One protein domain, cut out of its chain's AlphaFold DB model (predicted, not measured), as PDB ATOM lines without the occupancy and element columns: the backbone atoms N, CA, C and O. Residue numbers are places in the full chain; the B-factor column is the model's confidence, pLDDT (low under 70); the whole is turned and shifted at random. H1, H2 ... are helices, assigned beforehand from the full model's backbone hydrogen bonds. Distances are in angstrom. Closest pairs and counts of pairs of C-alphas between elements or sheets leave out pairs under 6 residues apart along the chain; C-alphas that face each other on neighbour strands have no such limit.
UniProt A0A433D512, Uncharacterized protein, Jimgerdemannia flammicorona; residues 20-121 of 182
ATOM      1  N   ILE A  20       5.090 -33.159  28.519       60.06
ATOM      2  CA  ILE A  20       3.861 -33.617  27.855       60.06
ATOM      3  C   ILE A  20       2.731 -33.738  28.880       60.06
ATOM      4  O   ILE A  20       1.630 -33.245  28.637       60.06
ATOM      5  N   ILE A  21       2.994 -34.345  30.042       56.91
ATOM      6  CA  ILE A  21       2.009 -34.476  31.124       56.91
ATOM      7  C   ILE A  21       1.607 -33.095  31.651       56.91
ATOM      8  O   ILE A  21       0.414 -32.846  31.825       56.91
ATOM      9  N   ASN A  22       2.558 -32.176  31.831       53.12
ATOM     10  CA  ASN A  22       2.293 -30.818  32.305       53.12
ATOM     11  C   ASN A  22       1.498 -29.988  31.286       53.12
ATOM     12  O   ASN A  22       0.547 -29.307  31.673       53.12
ATOM     13  N   ASN A  23       1.793 -30.084  29.988       51.72
ATOM     14  CA  ASN A  23       0.990 -29.439  28.944       51.72
ATOM     15  C   ASN A  23      -0.408 -30.074  28.830       51.72
ATOM     16  O   ASN A  23      -1.408 -29.368  28.706       51.72
ATOM     17  N   PHE A  24      -0.535 -31.395  28.976       49.47
ATOM     18  CA  PHE A  24      -1.839 -32.066  28.968       49.47
ATOM     19  C   PHE A  24      -2.692 -31.713  30.200       49.47
ATOM     20  O   PHE A  24      -3.908 -31.545  30.083       49.47
ATOM     21  N   PHE A  25      -2.072 -31.550  31.374       47.62
ATOM     22  CA  PHE A  25      -2.753 -31.108  32.594       47.62
ATOM     23  C   PHE A  25      -3.172 -29.638  32.515       47.62
ATOM     24  O   PHE A  25      -4.308 -29.297  32.844       47.62
ATOM     25  N   THR A  26      -2.292 -28.764  32.021       47.19
ATOM     26  CA  THR A  26      -2.552 -27.318  31.949       47.19
ATOM     27  C   THR A  26      -3.565 -26.946  30.864       47.19
ATOM     28  O   THR A  26      -4.389 -26.055  31.084       47.19
ATOM     29  N   HIS A  27      -3.599 -27.655  29.731       47.34
ATOM     30  CA  HIS A  27      -4.578 -27.397  28.670       47.34
ATOM     31  C   HIS A  27      -5.980 -27.950  28.975       47.34
ATOM     32  O   HIS A  27      -6.971 -27.365  28.532       47.34
ATOM     33  N   ASN A  28      -6.100 -28.996  29.798       48.03
ATOM     34  CA  ASN A  28      -7.397 -29.586  30.155       48.03
ATOM     35  C   ASN A  28      -8.064 -28.964  31.392       48.03
ATOM     36  O   ASN A  28      -9.221 -29.262  31.678       48.03
ATOM     37  N   GLN A  29      -7.396 -28.051  32.103       53.19
ATOM     38  CA  GLN A  29      -7.950 -27.426  33.311       53.19
ATOM     39  C   GLN A  29      -8.955 -26.290  33.032       53.19
ATOM     40  O   GLN A  29      -9.558 -25.739  33.956       53.19
ATOM     41  N   THR A  30      -9.117 -25.900  31.766       57.19
ATOM     42  CA  THR A  30      -9.861 -24.695  31.360       57.19
ATOM     43  C   THR A  30     -11.321 -24.948  30.998       57.19
ATOM     44  O   THR A  30     -12.077 -23.987  30.858       57.19
ATOM     45  N   ARG A  31     -11.731 -26.214  30.857       65.25
ATOM     46  CA  ARG A  31     -13.019 -26.580  30.264       65.25
ATOM     47  C   ARG A  31     -13.804 -27.513  31.178       65.25
ATOM     48  O   ARG A  31     -13.256 -28.485  31.690       65.25
ATOM     49  N   LEU A  32     -15.087 -27.216  31.385       81.50
ATOM     50  CA  LEU A  32     -15.962 -28.064  32.200       81.50
ATOM     51  C   LEU A  32     -16.109 -29.455  31.570       81.50
ATOM     52  O   LEU A  32     -16.165 -29.580  30.340       81.50
ATOM     53  N   SER A  33     -16.217 -30.492  32.407       83.38
ATOM     54  CA  SER A  33     -16.503 -31.850  31.934       83.38
ATOM     55  C   SER A  33     -17.854 -31.892  31.211       83.38
ATOM     56  O   SER A  33     -18.761 -31.107  31.498       83.38
ATOM     57  N   LYS A  34     -18.004 -32.806  30.244       83.69
ATOM     58  CA  LYS A  34     -19.264 -32.957  29.492       83.69
ATOM     59  C   LYS A  34     -20.443 -33.282  30.415       83.69
ATOM     60  O   LYS A  34     -21.536 -32.781  30.186       83.69
ATOM     61  N   GLU A  35     -20.191 -34.073  31.453       83.81
ATOM     62  CA  GLU A  35     -21.177 -34.430  32.476       83.81
ATOM     63  C   GLU A  35     -21.642 -33.193  33.248       83.81
ATOM     64  O   GLU A  35     -22.839 -32.934  33.325       83.81
ATOM     65  N   LEU A  36     -20.707 -32.356  33.710       85.44
ATOM     66  CA  LEU A  36     -21.034 -31.128  34.434       85.44
ATOM     67  C   LEU A  36     -21.790 -30.126  33.555       85.44
ATOM     68  O   LEU A  36     -22.728 -29.490  34.018       85.44
ATOM     69  N   LYS A  37     -21.447 -30.022  32.266       86.62
ATOM     70  CA  LYS A  37     -22.203 -29.184  31.319       86.62
ATOM     71  C   LYS A  37     -23.656 -29.628  31.155       86.62
ATOM     72  O   LYS A  37     -24.499 -28.777  30.908       86.62
ATOM     73  N   GLY A  38     -23.940 -30.924  31.284       85.62
ATOM     74  CA  GLY A  38     -25.299 -31.462  31.216       85.62
ATOM     75  C   GLY A  38     -26.150 -31.164  32.454       85.62
ATOM     76  O   GLY A  38     -27.371 -31.204  32.364       85.62
ATOM     77  N   LEU A  39     -25.519 -30.848  33.591       87.81
ATOM     78  CA  LEU A  39     -26.198 -30.497  34.846       87.81
ATOM     79  C   LEU A  39     -26.500 -28.997  34.969       87.81
ATOM     80  O   LEU A  39     -27.291 -28.593  35.821       87.81
ATOM     81  N   LEU A  40     -25.843 -28.167  34.160       90.19
ATOM     82  CA  LEU A  40     -25.977 -26.715  34.201       90.19
ATOM     83  C   LEU A  40     -27.048 -26.248  33.214       90.19
ATOM     84  O   LEU A  40     -27.120 -26.720  32.083       90.19
ATOM     85  N   HIS A  41     -27.844 -25.271  33.632       90.50
ATOM     86  CA  HIS A  41     -28.822 -24.595  32.785       90.50
ATOM     87  C   HIS A  41     -28.154 -23.575  31.862       90.50
ATOM     88  O   HIS A  41     -28.647 -23.336  30.761       90.50
ATOM     89  N   TYR A  42     -27.033 -22.990  32.299       90.75
ATOM     90  CA  TYR A  42     -26.292 -21.977  31.546       90.75
ATOM     91  C   TYR A  42     -24.812 -22.359  31.391       90.75
ATOM     92  O   TYR A  42     -23.919 -21.617  31.826       90.75
ATOM     93  N   PRO A  43     -24.507 -23.520  30.779       90.12
ATOM     94  CA  PRO A  43     -23.138 -24.009  30.647       90.12
ATOM     95  C   PRO A  43     -22.245 -23.043  29.858       90.12
ATOM     96  O   PRO A  43     -21.043 -23.000  30.101       90.12
ATOM     97  N   GLU A  44     -22.805 -22.232  28.956       89.81
ATOM     98  CA  GLU A  44     -22.071 -21.239  28.169       89.81
ATOM     99  C   GLU A  44     -21.422 -20.143  29.019       89.81
ATOM    100  O   GLU A  44     -20.380 -19.608  28.644       89.81
ATOM    101  N   TYR A  45     -22.004 -19.813  30.176       89.81
ATOM    102  CA  TYR A  45     -21.397 -18.852  31.086       89.81
ATOM    103  C   TYR A  45     -20.168 -19.471  31.758       89.81
ATOM    104  O   TYR A  45     -19.128 -18.827  31.892       89.81
ATOM    105  N   TRP A  46     -20.261 -20.736  32.151       90.06
ATOM    106  CA  TRP A  46     -19.234 -21.405  32.941       90.06
ATOM    107  C   TRP A  46     -18.143 -22.085  32.110       90.06
ATOM    108  O   TRP A  46     -17.084 -22.385  32.661       90.06
ATOM    109  N   ASP A  47     -18.354 -22.294  30.804       87.12
ATOM    110  CA  ASP A  47     -17.385 -22.878  29.858       87.12
ATOM    111  C   ASP A  47     -16.243 -21.912  29.494       87.12
ATOM    112  O   ASP A  47     -15.910 -21.686  28.332       87.12
ATOM    113  N   ARG A  48     -15.647 -21.312  30.522       86.88
ATOM    114  CA  ARG A  48     -14.484 -20.433  30.462       86.88
ATOM    115  C   ARG A  48     -13.611 -20.667  31.685       86.88
ATOM    116  O   ARG A  48     -14.067 -21.199  32.698       86.88
ATOM    117  N   ASN A  49     -12.361 -20.214  31.612       86.44
ATOM    118  CA  ASN A  49     -11.441 -20.316  32.740       86.44
ATOM    119  C   ASN A  49     -12.060 -19.678  33.999       86.44
ATOM    120  O   ASN A  49     -12.590 -18.568  33.940       86.44
ATOM    121  N   ALA A  50     -11.959 -20.361  35.139       86.00
ATOM    122  CA  ALA A  50     -12.490 -19.878  36.410       86.00
ATOM    123  C   ALA A  50     -11.881 -18.549  36.876       86.00
ATOM    124  O   ALA A  50     -12.503 -17.824  37.653       86.00
ATOM    125  N   SER A  51     -10.685 -18.192  36.396       85.31
ATOM    126  CA  SER A  51     -10.100 -16.867  36.638       85.31
ATOM    127  C   SER A  51     -10.917 -15.738  35.999       85.31
ATOM    128  O   SER A  51     -10.923 -14.626  36.516       85.31
ATOM    129  N   LEU A  52     -11.651 -16.046  34.927       87.56
ATOM    130  CA  LEU A  52     -12.537 -15.145  34.186       87.56
ATOM    131  C   LEU A  52     -14.000 -15.268  34.633       87.56
ATOM    132  O   LEU A  52     -14.905 -14.717  33.996       87.56
ATOM    133  N   TRP A  53     -14.278 -16.027  35.695       89.19
ATOM    134  CA  TRP A  53     -15.594 -15.974  36.317       89.19
ATOM    135  C   TRP A  53     -15.751 -14.615  36.987       89.19
ATOM    136  O   TRP A  53     -14.938 -14.221  37.837       89.19
ATOM    137  N   GLY A  54     -16.793 -13.915  36.544       88.44
ATOM    138  CA  GLY A  54     -17.139 -12.585  37.009       88.44
ATOM    139  C   GLY A  54     -17.646 -12.596  38.444       88.44
ATOM    140  O   GLY A  54     -17.523 -13.593  39.162       88.44
ATOM    141  N   ASP A  55     -18.215 -11.480  38.864       88.12
ATOM    142  CA  ASP A  55     -18.941 -11.379  40.119       88.12
ATOM    143  C   ASP A  55     -20.444 -11.689  39.938       88.12
ATOM    144  O   ASP A  55     -20.899 -12.192  38.908       88.12
ATOM    145  N   VAL A  56     -21.238 -11.427  40.978       86.81
ATOM    146  CA  VAL A  56     -22.698 -11.610  40.920       86.81
ATOM    147  C   VAL A  56     -23.355 -10.626  39.935       86.81
ATOM    148  O   VAL A  56     -24.387 -10.948  39.363       86.81
ATOM    149  N   VAL A  57     -22.781  -9.436  39.730       84.94
ATOM    150  CA  VAL A  57     -23.301  -8.434  38.784       84.94
ATOM    151  C   VAL A  57     -23.076  -8.890  37.345       84.94
ATOM    152  O   VAL A  57     -23.991  -8.791  36.533       84.94
ATOM    153  N   ASP A  58     -21.904  -9.448  37.040       87.81
ATOM    154  CA  ASP A  58     -21.613 -10.020  35.721       87.81
ATOM    155  C   ASP A  58     -22.597 -11.142  35.363       87.81
ATOM    156  O   ASP A  58     -23.055 -11.244  34.221       87.81
ATOM    157  N   TRP A  59     -22.969 -11.959  36.353       89.62
ATOM    158  CA  TRP A  59     -24.028 -12.948  36.187       89.62
ATOM    159  C   TRP A  59     -25.393 -12.302  35.940       89.62
ATOM    160  O   TRP A  59     -26.088 -12.705  35.012       89.62
ATOM    161  N   ASP A  60     -25.780 -11.306  36.741       84.94
ATOM    162  CA  ASP A  60     -27.072 -10.631  36.595       84.94
ATOM    163  C   ASP A  60     -27.212 -10.019  35.186       84.94
ATOM    164  O   ASP A  60     -28.252 -10.178  34.546       84.94
ATOM    165  N   ILE A  61     -26.148  -9.403  34.656       85.75
ATOM    166  CA  ILE A  61     -26.100  -8.871  33.283       85.75
ATOM    167  C   ILE A  61     -26.278  -9.994  32.255       85.75
ATOM    168  O   ILE A  61     -27.103  -9.877  31.346       85.75
ATOM    169  N   PHE A  62     -25.529 -11.093  32.392       89.44
ATOM    170  CA  PHE A  62     -25.661 -12.250  31.503       89.44
ATOM    171  C   PHE A  62     -27.091 -12.816  31.515       89.44
ATOM    172  O   PHE A  62     -27.675 -13.063  30.458       89.44
ATOM    173  N   PHE A  63     -27.671 -12.975  32.702       86.00
ATOM    174  CA  PHE A  63     -28.982 -13.581  32.892       86.00
ATOM    175  C   PHE A  63     -30.113 -12.704  32.337       86.00
ATOM    176  O   PHE A  63     -31.006 -13.223  31.665       86.00
ATOM    177  N   ILE A  64     -30.046 -11.382  32.536       83.56
ATOM    178  CA  ILE A  64     -31.001 -10.416  31.966       83.56
ATOM    179  C   ILE A  64     -30.936 -10.413  30.438       83.56
ATOM    180  O   ILE A  64     -31.978 -10.405  29.782       83.56
ATOM    181  N   ASN A  65     -29.733 -10.475  29.863       86.62
ATOM    182  CA  ASN A  65     -29.563 -10.535  28.412       86.62
ATOM    183  C   ASN A  65     -30.140 -11.827  27.816       86.62
ATOM    184  O   ASN A  65     -30.677 -11.810  26.710       86.62
ATOM    185  N   LYS A  66     -30.035 -12.950  28.538       86.75
ATOM    186  CA  LYS A  66     -30.587 -14.241  28.108       86.75
ATOM    187  C   LYS A  66     -32.105 -14.314  28.289       86.75
ATOM    188  O   LYS A  66     -32.791 -14.905  27.459       86.75
ATOM    189  N   THR A  67     -32.614 -13.724  29.369       82.94
ATOM    190  CA  THR A  67     -34.023 -13.786  29.766       82.94
ATOM    191  C   THR A  67     -34.547 -12.371  30.031       82.94
ATOM    192  O   THR A  67     -34.609 -11.935  31.187       82.94
ATOM    193  N   PRO A  68     -34.923 -11.622  28.979       71.00
ATOM    194  CA  PRO A  68     -35.550 -10.318  29.154       71.00
ATOM    195  C   PRO A  68     -36.852 -10.486  29.954       71.00
ATOM    196  O   PRO A  68     -37.544 -11.491  29.815       71.00
ATOM    197  N   SER A  69     -37.157  -9.529  30.834       77.44
ATOM    198  CA  SER A  69     -38.258  -9.578  31.823       77.44
ATOM    199  C   SER A  69     -38.016 -10.425  33.081       77.44
ATOM    200  O   SER A  69     -38.921 -10.563  33.908       77.44
ATOM    201  N   CYS A  70     -36.811 -10.959  33.288       76.06
ATOM    202  CA  CYS A  70     -36.485 -11.625  34.544       76.06
ATOM    203  C   CYS A  70     -36.269 -10.638  35.710       76.06
ATOM    204  O   CYS A  70     -35.938  -9.467  35.531       76.06
ATOM    205  N   THR A  71     -36.447 -11.125  36.938       78.69
ATOM    206  CA  THR A  71     -36.170 -10.354  38.161       78.69
ATOM    207  C   THR A  71     -34.767 -10.657  38.693       78.69
ATOM    208  O   THR A  71     -34.243 -11.758  38.506       78.69
ATOM    209  N   ALA A  72     -34.190  -9.736  39.470       75.94
ATOM    210  CA  ALA A  72     -32.937  -9.994  40.192       75.94
ATOM    211  C   ALA A  72     -33.040 -11.232  41.105       75.94
ATOM    212  O   ALA A  72     -32.106 -12.020  41.209       75.94
ATOM    213  N   LYS A  73     -34.218 -11.467  41.703       79.50
ATOM    214  CA  LYS A  73     -34.478 -12.667  42.507       79.50
ATOM    215  C   LYS A  73     -34.324 -13.943  41.677       79.50
ATOM    216  O   LYS A  73     -33.647 -14.859  42.124       79.50
ATOM    217  N   SER A  74     -34.914 -14.000  40.479       81.62
ATOM    218  CA  SER A  74     -34.751 -15.160  39.588       81.62
ATOM    219  C   SER A  74     -33.302 -15.356  39.148       81.62
ATOM    220  O   SER A  74     -32.842 -16.494  39.140       81.62
ATOM    221  N   ALA A  75     -32.568 -14.273  38.872       85.19
ATOM    222  CA  ALA A  75     -31.151 -14.351  38.522       85.19
ATOM    223  C   ALA A  75     -30.320 -14.949  39.667       85.19
ATOM    224  O   ALA A  75     -29.527 -15.862  39.443       85.19
ATOM    225  N   HIS A  76     -30.550 -14.505  40.909       88.00
ATOM    226  CA  HIS A  76     -29.846 -15.015  42.093       88.00
ATOM    227  C   HIS A  76     -30.247 -16.444  42.453       88.00
ATOM    228  O   HIS A  76     -29.391 -17.222  42.870       88.00
ATOM    229  N   THR A  77     -31.517 -16.817  42.276       87.69
ATOM    230  CA  THR A  77     -31.968 -18.207  42.455       87.69
ATOM    231  C   THR A  77     -31.309 -19.130  41.431       87.69
ATOM    232  O   THR A  77     -30.775 -20.166  41.824       87.69
ATOM    233  N   ALA A  78     -31.278 -18.737  40.154       90.62
ATOM    234  CA  ALA A  78     -30.591 -19.494  39.112       90.62
ATOM    235  C   ALA A  78     -29.091 -19.620  39.416       90.62
ATOM    236  O   ALA A  78     -28.561 -20.726  39.416       90.62
ATOM    237  N   LEU A  79     -28.430 -18.517  39.786       92.12
ATOM    238  CA  LEU A  79     -27.014 -18.532  40.153       92.12
ATOM    239  C   LEU A  79     -26.728 -19.455  41.339       92.12
ATOM    240  O   LEU A  79     -25.738 -20.177  41.330       92.12
ATOM    241  N   SER A  80     -27.583 -19.435  42.366       92.62
ATOM    242  CA  SER A  80     -27.418 -20.309  43.527       92.62
ATOM    243  C   SER A  80     -27.492 -21.780  43.126       92.62
ATOM    244  O   SER A  80     -26.644 -22.552  43.556       92.62
ATOM    245  N   SER A  81     -28.463 -22.150  42.286       91.88
ATOM    246  CA  SER A  81     -28.609 -23.527  41.804       91.88
ATOM    247  C   SER A  81     -27.415 -23.968  40.957       91.88
ATOM    248  O   SER A  81     -26.918 -25.076  41.128       91.88
ATOM    249  N   GLU A  82     -26.927 -23.101  40.067       93.06
ATOM    250  CA  GLU A  82     -25.748 -23.387  39.242       93.06
ATOM    251  C   GLU A  82     -24.503 -23.596  40.115       93.06
ATOM    252  O   GLU A  82     -23.750 -24.546  39.918       93.06
ATOM    253  N   LEU A  83     -24.298 -22.741  41.123       93.44
ATOM    254  CA  LEU A  83     -23.161 -22.846  42.038       93.44
ATOM    255  C   LEU A  83     -23.219 -24.091  42.921       93.44
ATOM    256  O   LEU A  83     -22.163 -24.628  43.245       93.44
ATOM    257  N   ASP A  84     -24.409 -24.552  43.305       92.75
ATOM    258  CA  ASP A  84     -24.568 -25.799  44.056       92.75
ATOM    259  C   ASP A  84     -24.095 -26.993  43.208       92.75
ATOM    260  O   ASP A  84     -23.206 -27.729  43.643       92.75
ATOM    261  N   ASN A  85     -24.544 -27.088  41.949       91.88
ATOM    262  CA  ASN A  85     -24.087 -28.116  41.004       91.88
ATOM    263  C   ASN A  85     -22.567 -28.059  40.772       91.88
ATOM    264  O   ASN A  85     -21.886 -29.085  40.740       91.88
ATOM    265  N   LEU A  86     -22.006 -26.855  40.627       91.12
ATOM    266  CA  LEU A  86     -20.565 -26.660  40.457       91.12
ATOM    267  C   LEU A  86     -19.771 -27.107  41.694       91.12
ATOM    268  O   LEU A  86     -18.742 -27.770  41.566       91.12
ATOM    269  N   LEU A  87     -20.227 -26.756  42.898       92.25
ATOM    270  CA  LEU A  87     -19.524 -27.071  44.143       92.25
ATOM    271  C   LEU A  87     -19.495 -28.568  44.456       92.25
ATOM    272  O   LEU A  87     -18.499 -29.024  45.012       92.25
ATOM    273  N   GLU A  88     -20.544 -29.307  44.094       90.69
ATOM    274  CA  GLU A  88     -20.614 -30.764  44.268       90.69
ATOM    275  C   GLU A  88     -19.664 -31.519  43.330       90.69
ATOM    276  O   GLU A  88     -19.149 -32.575  43.690       90.69
ATOM    277  N   ASN A  89     -19.391 -30.961  42.147       89.12
ATOM    278  CA  ASN A  89     -18.576 -31.613  41.123       89.12
ATOM    279  C   ASN A  89     -17.101 -31.184  41.142       89.12
ATOM    280  O   ASN A  89     -16.247 -31.892  40.604       89.12
ATOM    281  N   PHE A  90     -16.765 -30.037  41.741       87.75
ATOM    282  CA  PHE A  90     -15.371 -29.603  41.827       87.75
ATOM    283  C   PHE A  90     -14.628 -30.205  43.019       87.75
ATOM    284  O   PHE A  90     -15.138 -30.185  44.140       87.75
ATOM    285  N   PRO A  91     -13.360 -30.620  42.827       86.19
ATOM    286  CA  PRO A  91     -12.543 -31.109  43.924       86.19
ATOM    287  C   PRO A  91     -12.354 -30.014  44.979       86.19
ATOM    288  O   PRO A  91     -11.993 -28.870  44.667       86.19
ATOM    289  N   VAL A  92     -12.595 -30.381  46.239       87.50
ATOM    290  CA  VAL A  92     -12.479 -29.487  47.393       87.50
ATOM    291  C   VAL A  92     -11.070 -28.894  47.445       87.50
ATOM    292  O   VAL A  92     -10.071 -29.592  47.305       87.50
ATOM    293  N   GLY A  93     -10.986 -27.577  47.629       82.75
ATOM    294  CA  GLY A  93      -9.714 -26.849  47.697       82.75
ATOM    295  C   GLY A  93      -9.151 -26.387  46.349       82.75
ATOM    296  O   GLY A  93      -8.252 -25.538  46.349       82.75
ATOM    297  N   SER A  94      -9.710 -26.844  45.222       87.44
ATOM    298  CA  SER A  94      -9.368 -26.320  43.894       87.44
ATOM    299  C   SER A  94      -9.713 -24.835  43.755       87.44
ATOM    300  O   SER A  94     -10.567 -24.293  44.465       87.44
ATOM    301  N   PHE A  95      -9.046 -24.155  42.820       87.81
ATOM    302  CA  PHE A  95      -9.310 -22.741  42.542       87.81
ATOM    303  C   PHE A  95     -10.770 -22.503  42.122       87.81
ATOM    304  O   PHE A  95     -11.416 -21.590  42.633       87.81
ATOM    305  N   GLN A  96     -11.307 -23.373  41.260       89.00
ATOM    306  CA  GLN A  96     -12.707 -23.365  40.824       89.00
ATOM    307  C   GLN A  96     -13.663 -23.494  42.013       89.00
ATOM    308  O   GLN A  96     -14.566 -22.675  42.168       89.00
ATOM    309  N   HIS A  97     -13.408 -24.460  42.902       91.12
ATOM    310  CA  HIS A  97     -14.216 -24.667  44.099       91.12
ATOM    311  C   HIS A  97     -14.193 -23.438  45.020       91.12
ATOM    312  O   HIS A  97     -15.241 -22.950  45.434       91.12
ATOM    313  N   LYS A  98     -13.012 -22.863  45.285       91.12
ATOM    314  CA  LYS A  98     -12.873 -21.641  46.101       91.12
ATOM    315  C   LYS A  98     -13.594 -20.443  45.479       91.12
ATOM    316  O   LYS A  98     -14.256 -19.689  46.192       91.12
ATOM    317  N   LYS A  99     -13.492 -20.270  44.159       90.75
ATOM    318  CA  LYS A  99     -14.155 -19.185  43.425       90.75
ATOM    319  C   LYS A  99     -15.679 -19.340  43.455       90.75
ATOM    320  O   LYS A  99     -16.370 -18.373  43.771       90.75
ATOM    321  N   ALA A 100     -16.197 -20.544  43.205       91.88
ATOM    322  CA  ALA A 100     -17.624 -20.845  43.309       91.88
ATOM    323  C   ALA A 100     -18.149 -20.615  44.737       91.88
ATOM    324  O   ALA A 100     -19.199 -20.003  44.929       91.88
ATOM    325  N   LEU A 101     -17.378 -21.014  45.753       92.06
ATOM    326  CA  LEU A 101     -17.729 -20.806  47.157       92.06
ATOM    327  C   LEU A 101     -17.808 -19.311  47.508       92.06
ATOM    328  O   LEU A 101     -18.751 -18.878  48.171       92.06
ATOM    329  N   ALA A 102     -16.853 -18.512  47.023       90.94
ATOM    330  CA  ALA A 102     -16.855 -17.062  47.202       90.94
ATOM    331  C   ALA A 102     -18.076 -16.400  46.538       90.94
ATOM    332  O   ALA A 102     -18.727 -15.554  47.155       90.94
ATOM    333  N   LEU A 103     -18.439 -16.824  45.321       90.81
ATOM    334  CA  LEU A 103     -19.650 -16.351  44.642       90.81
ATOM    335  C   LEU A 103     -20.919 -16.724  45.415       90.81
ATOM    336  O   LEU A 103     -21.791 -15.881  45.617       90.81
ATOM    337  N   ARG A 104     -20.992 -17.953  45.938       90.62
ATOM    338  CA  ARG A 104     -22.131 -18.420  46.740       90.62
ATOM    339  C   ARG A 104     -22.299 -17.608  48.024       90.62
ATOM    340  O   ARG A 104     -23.419 -17.261  48.399       90.62
ATOM    341  N   ALA A 105     -21.195 -17.260  48.683       87.81
ATOM    342  CA  ALA A 105     -21.214 -16.376  49.846       87.81
ATOM    343  C   ALA A 105     -21.693 -14.958  49.482       87.81
ATOM    344  O   ALA A 105     -22.507 -14.380  50.204       87.81
ATOM    345  N   ALA A 106     -21.255 -14.416  48.340       84.94
ATOM    346  CA  ALA A 106     -21.651 -13.085  47.879       84.94
ATOM    347  C   ALA A 106     -23.165 -12.968  47.613       84.94
ATOM    348  O   ALA A 106     -23.766 -11.935  47.920       84.94
ATOM    349  N   ILE A 107     -23.800 -14.031  47.106       84.06
ATOM    350  CA  ILE A 107     -25.256 -14.068  46.888       84.06
ATOM    351  C   ILE A 107     -26.007 -14.023  48.215       84.06
ATOM    352  O   ILE A 107     -26.949 -13.247  48.348       84.06
ATOM    353  N   LYS A 108     -25.576 -14.799  49.219       73.25
ATOM    354  CA  LYS A 108     -26.216 -14.803  50.546       73.25
ATOM    355  C   LYS A 108     -26.203 -13.414  51.184       73.25
ATOM    356  O   LYS A 108     -27.221 -12.977  51.708       73.25
ATOM    357  N   VAL A 109     -25.085 -12.694  51.083       61.41
ATOM    358  CA  VAL A 109     -24.966 -11.326  51.614       61.41
ATOM    359  C   VAL A 109     -25.879 -10.352  50.863       61.41
ATOM    360  O   VAL A 109     -26.569  -9.552  51.493       61.41
ATOM    361  N   LYS A 110     -25.939 -10.429  49.526       58.81
ATOM    362  CA  LYS A 110     -26.837  -9.574  48.733       58.81
ATOM    363  C   LYS A 110     -28.308  -9.882  49.011       58.81
ATOM    364  O   LYS A 110     -29.084  -8.949  49.192       58.81
ATOM    365  N   PHE A 111     -28.684 -11.156  49.109       53.50
ATOM    366  CA  PHE A 111     -30.054 -11.564  49.412       53.50
ATOM    367  C   PHE A 111     -30.528 -11.000  50.755       53.50
ATOM    368  O   PHE A 111     -31.616 -10.440  50.801       53.50
ATOM    369  N   LEU A 112     -29.688 -11.049  51.798       42.62
ATOM    370  CA  LEU A 112     -29.999 -10.478  53.117       42.62
ATOM    371  C   LEU A 112     -30.222  -8.956  53.056       42.62
ATOM    372  O   LEU A 112     -31.200  -8.441  53.590       42.62
ATOM    373  N   ILE A 113     -29.377  -8.228  52.317       44.50
ATOM    374  CA  ILE A 113     -29.523  -6.770  52.154       44.50
ATOM    375  C   ILE A 113     -30.800  -6.413  51.370       44.50
ATOM    376  O   ILE A 113     -31.446  -5.403  51.666       44.50
ATOM    377  N   PHE A 114     -31.176  -7.214  50.368       39.00
ATOM    378  CA  PHE A 114     -32.402  -7.005  49.592       39.00
ATOM    379  C   PHE A 114     -33.667  -7.425  50.360       39.00
ATOM    380  O   PHE A 114     -34.675  -6.722  50.275       39.00
ATOM    381  N   SER A 115     -33.633  -8.514  51.137       37.69
ATOM    382  CA  SER A 115     -34.775  -8.982  51.936       37.69
ATOM    383  C   SER A 115     -35.111  -8.029  53.080       37.69
ATOM    384  O   SER A 115     -36.283  -7.707  53.277       37.69
ATOM    385  N   ASP A 116     -34.096  -7.498  53.767       33.19
ATOM    386  CA  ASP A 116     -34.292  -6.554  54.873       33.19
ATOM    387  C   ASP A 116     -34.867  -5.219  54.379       33.19
ATOM    388  O   ASP A 116     -35.698  -4.593  55.040       33.19
ATOM    389  N   LYS A 117     -34.493  -4.796  53.163       36.38
ATOM    390  CA  LYS A 117     -35.054  -3.595  52.528       36.38
ATOM    391  C   LYS A 117     -36.469  -3.801  51.981       36.38
ATOM    392  O   LYS A 117     -37.249  -2.853  52.008       36.38
ATOM    393  N   LEU A 118     -36.819  -5.004  51.520       36.12
ATOM    394  CA  LEU A 118     -38.171  -5.327  51.039       36.12
ATOM    395  C   LEU A 118     -39.197  -5.434  52.176       36.12
ATOM    396  O   LEU A 118     -40.344  -5.032  51.991       36.12
ATOM    397  N   LEU A 119     -38.796  -5.919  53.356       34.94
ATOM    398  CA  LEU A 119     -39.672  -5.953  54.536       34.94
ATOM    399  C   LEU A 119     -39.865  -4.567  55.171       34.94
ATOM    400  O   LEU A 119     -40.908  -4.311  55.766       34.94
ATOM    401  N   ALA A 120     -38.906  -3.652  54.998       35.84
ATOM    402  CA  ALA A 120     -38.983  -2.297  55.544       35.84
ATOM    403  C   ALA A 120     -39.700  -1.272  54.635       35.84
ATOM    404  O   ALA A 120     -39.977  -0.161  55.086       35.84
ATOM    405  N   LEU A 121     -39.984  -1.593  53.364       36.69
ATOM    406  CA  LEU A 121     -40.502  -0.636  52.372       36.69
ATOM    407  C   LEU A 121     -41.573  -1.243  51.448       36.69
ATOM    408  O   LEU A 121     -41.460  -1.166  50.227       36.69
TER     409      LEU A 121
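AT A GLANCE: This is residues 20 to 121 of the 182 residues of an uncharacterized protein of Jimgerdemannia flammicorona (UniProt A0A433D512). A small compact body is built on a helical hairpin, the long H6 with H5 folded back beside it; H4 stands across H5, and short H2 packs on the last residues of H5. Two arms stick out at opposite ends, H1 at residues 20 to 28 and residues 115 to 121, and make much of the length. The printed part has 102 residues with six named helices, H1 to H6 in order, and no named strand: all helix. It is only just compact, close to loose, with a radius of gyration of the C-alphas of 15.3 A and spans of 60 by 28 by 20 A.

IN THESE COORDINATES: H1, residues 20 to 28, begins at C-alpha 20 (3.861, -33.617, 27.855). H2 is residues 34 to 39 and H3 residues 43 to 46. H4, residues 56 to 66, is 15.3 A long. H5, residues 72 to 89, measures 26.0 A. H6, residues 95 to 120, measures 38.3 A and ends at C-alpha 120 (-38.983, -2.297, 55.544).

HOW THE PARTS SIT: H5 is the hub, touching three helices. H5 and H6 form a hairpin at a shallow tilt of 28 degrees, opposite ways; the closest C-alphas, of Leu 87 and His 97, are 5.8 A apart. H4 touches residues 72 to 79 of H5, closest C-alphas Asp 60 and Ala 75 at 5.8 A, only just about perpendicular at 71 degrees. H4 and H6 only just touch, with 3 pairs of C-alphas within 8 A, the closest Val 56 and Leu 103 at 6.8 A. H2 touches residues 85 to 89 of H5 at a steep tilt of 41 degrees, opposite ways, closest C-alphas Leu 39 and Asn 85 at 6.9 A. H3 is close to but not clearly touching H2, closest C-alphas Lys 37 and Pro 43 at 5.3 A. H1 touches no helix. In H1, H2, H4, H5 and H6 every O i to N i+4 pair is within hydrogen-bond range; H3 is too short for one.

THE WHOLE: The C-alphas farthest apart, of Ile 20 and Leu 121, are 60.5 A apart. The printed part has no cut and no long link. The mean pLDDT of the printed part is 77.3, with residues 20 to 31 and 109 to 121 under 70.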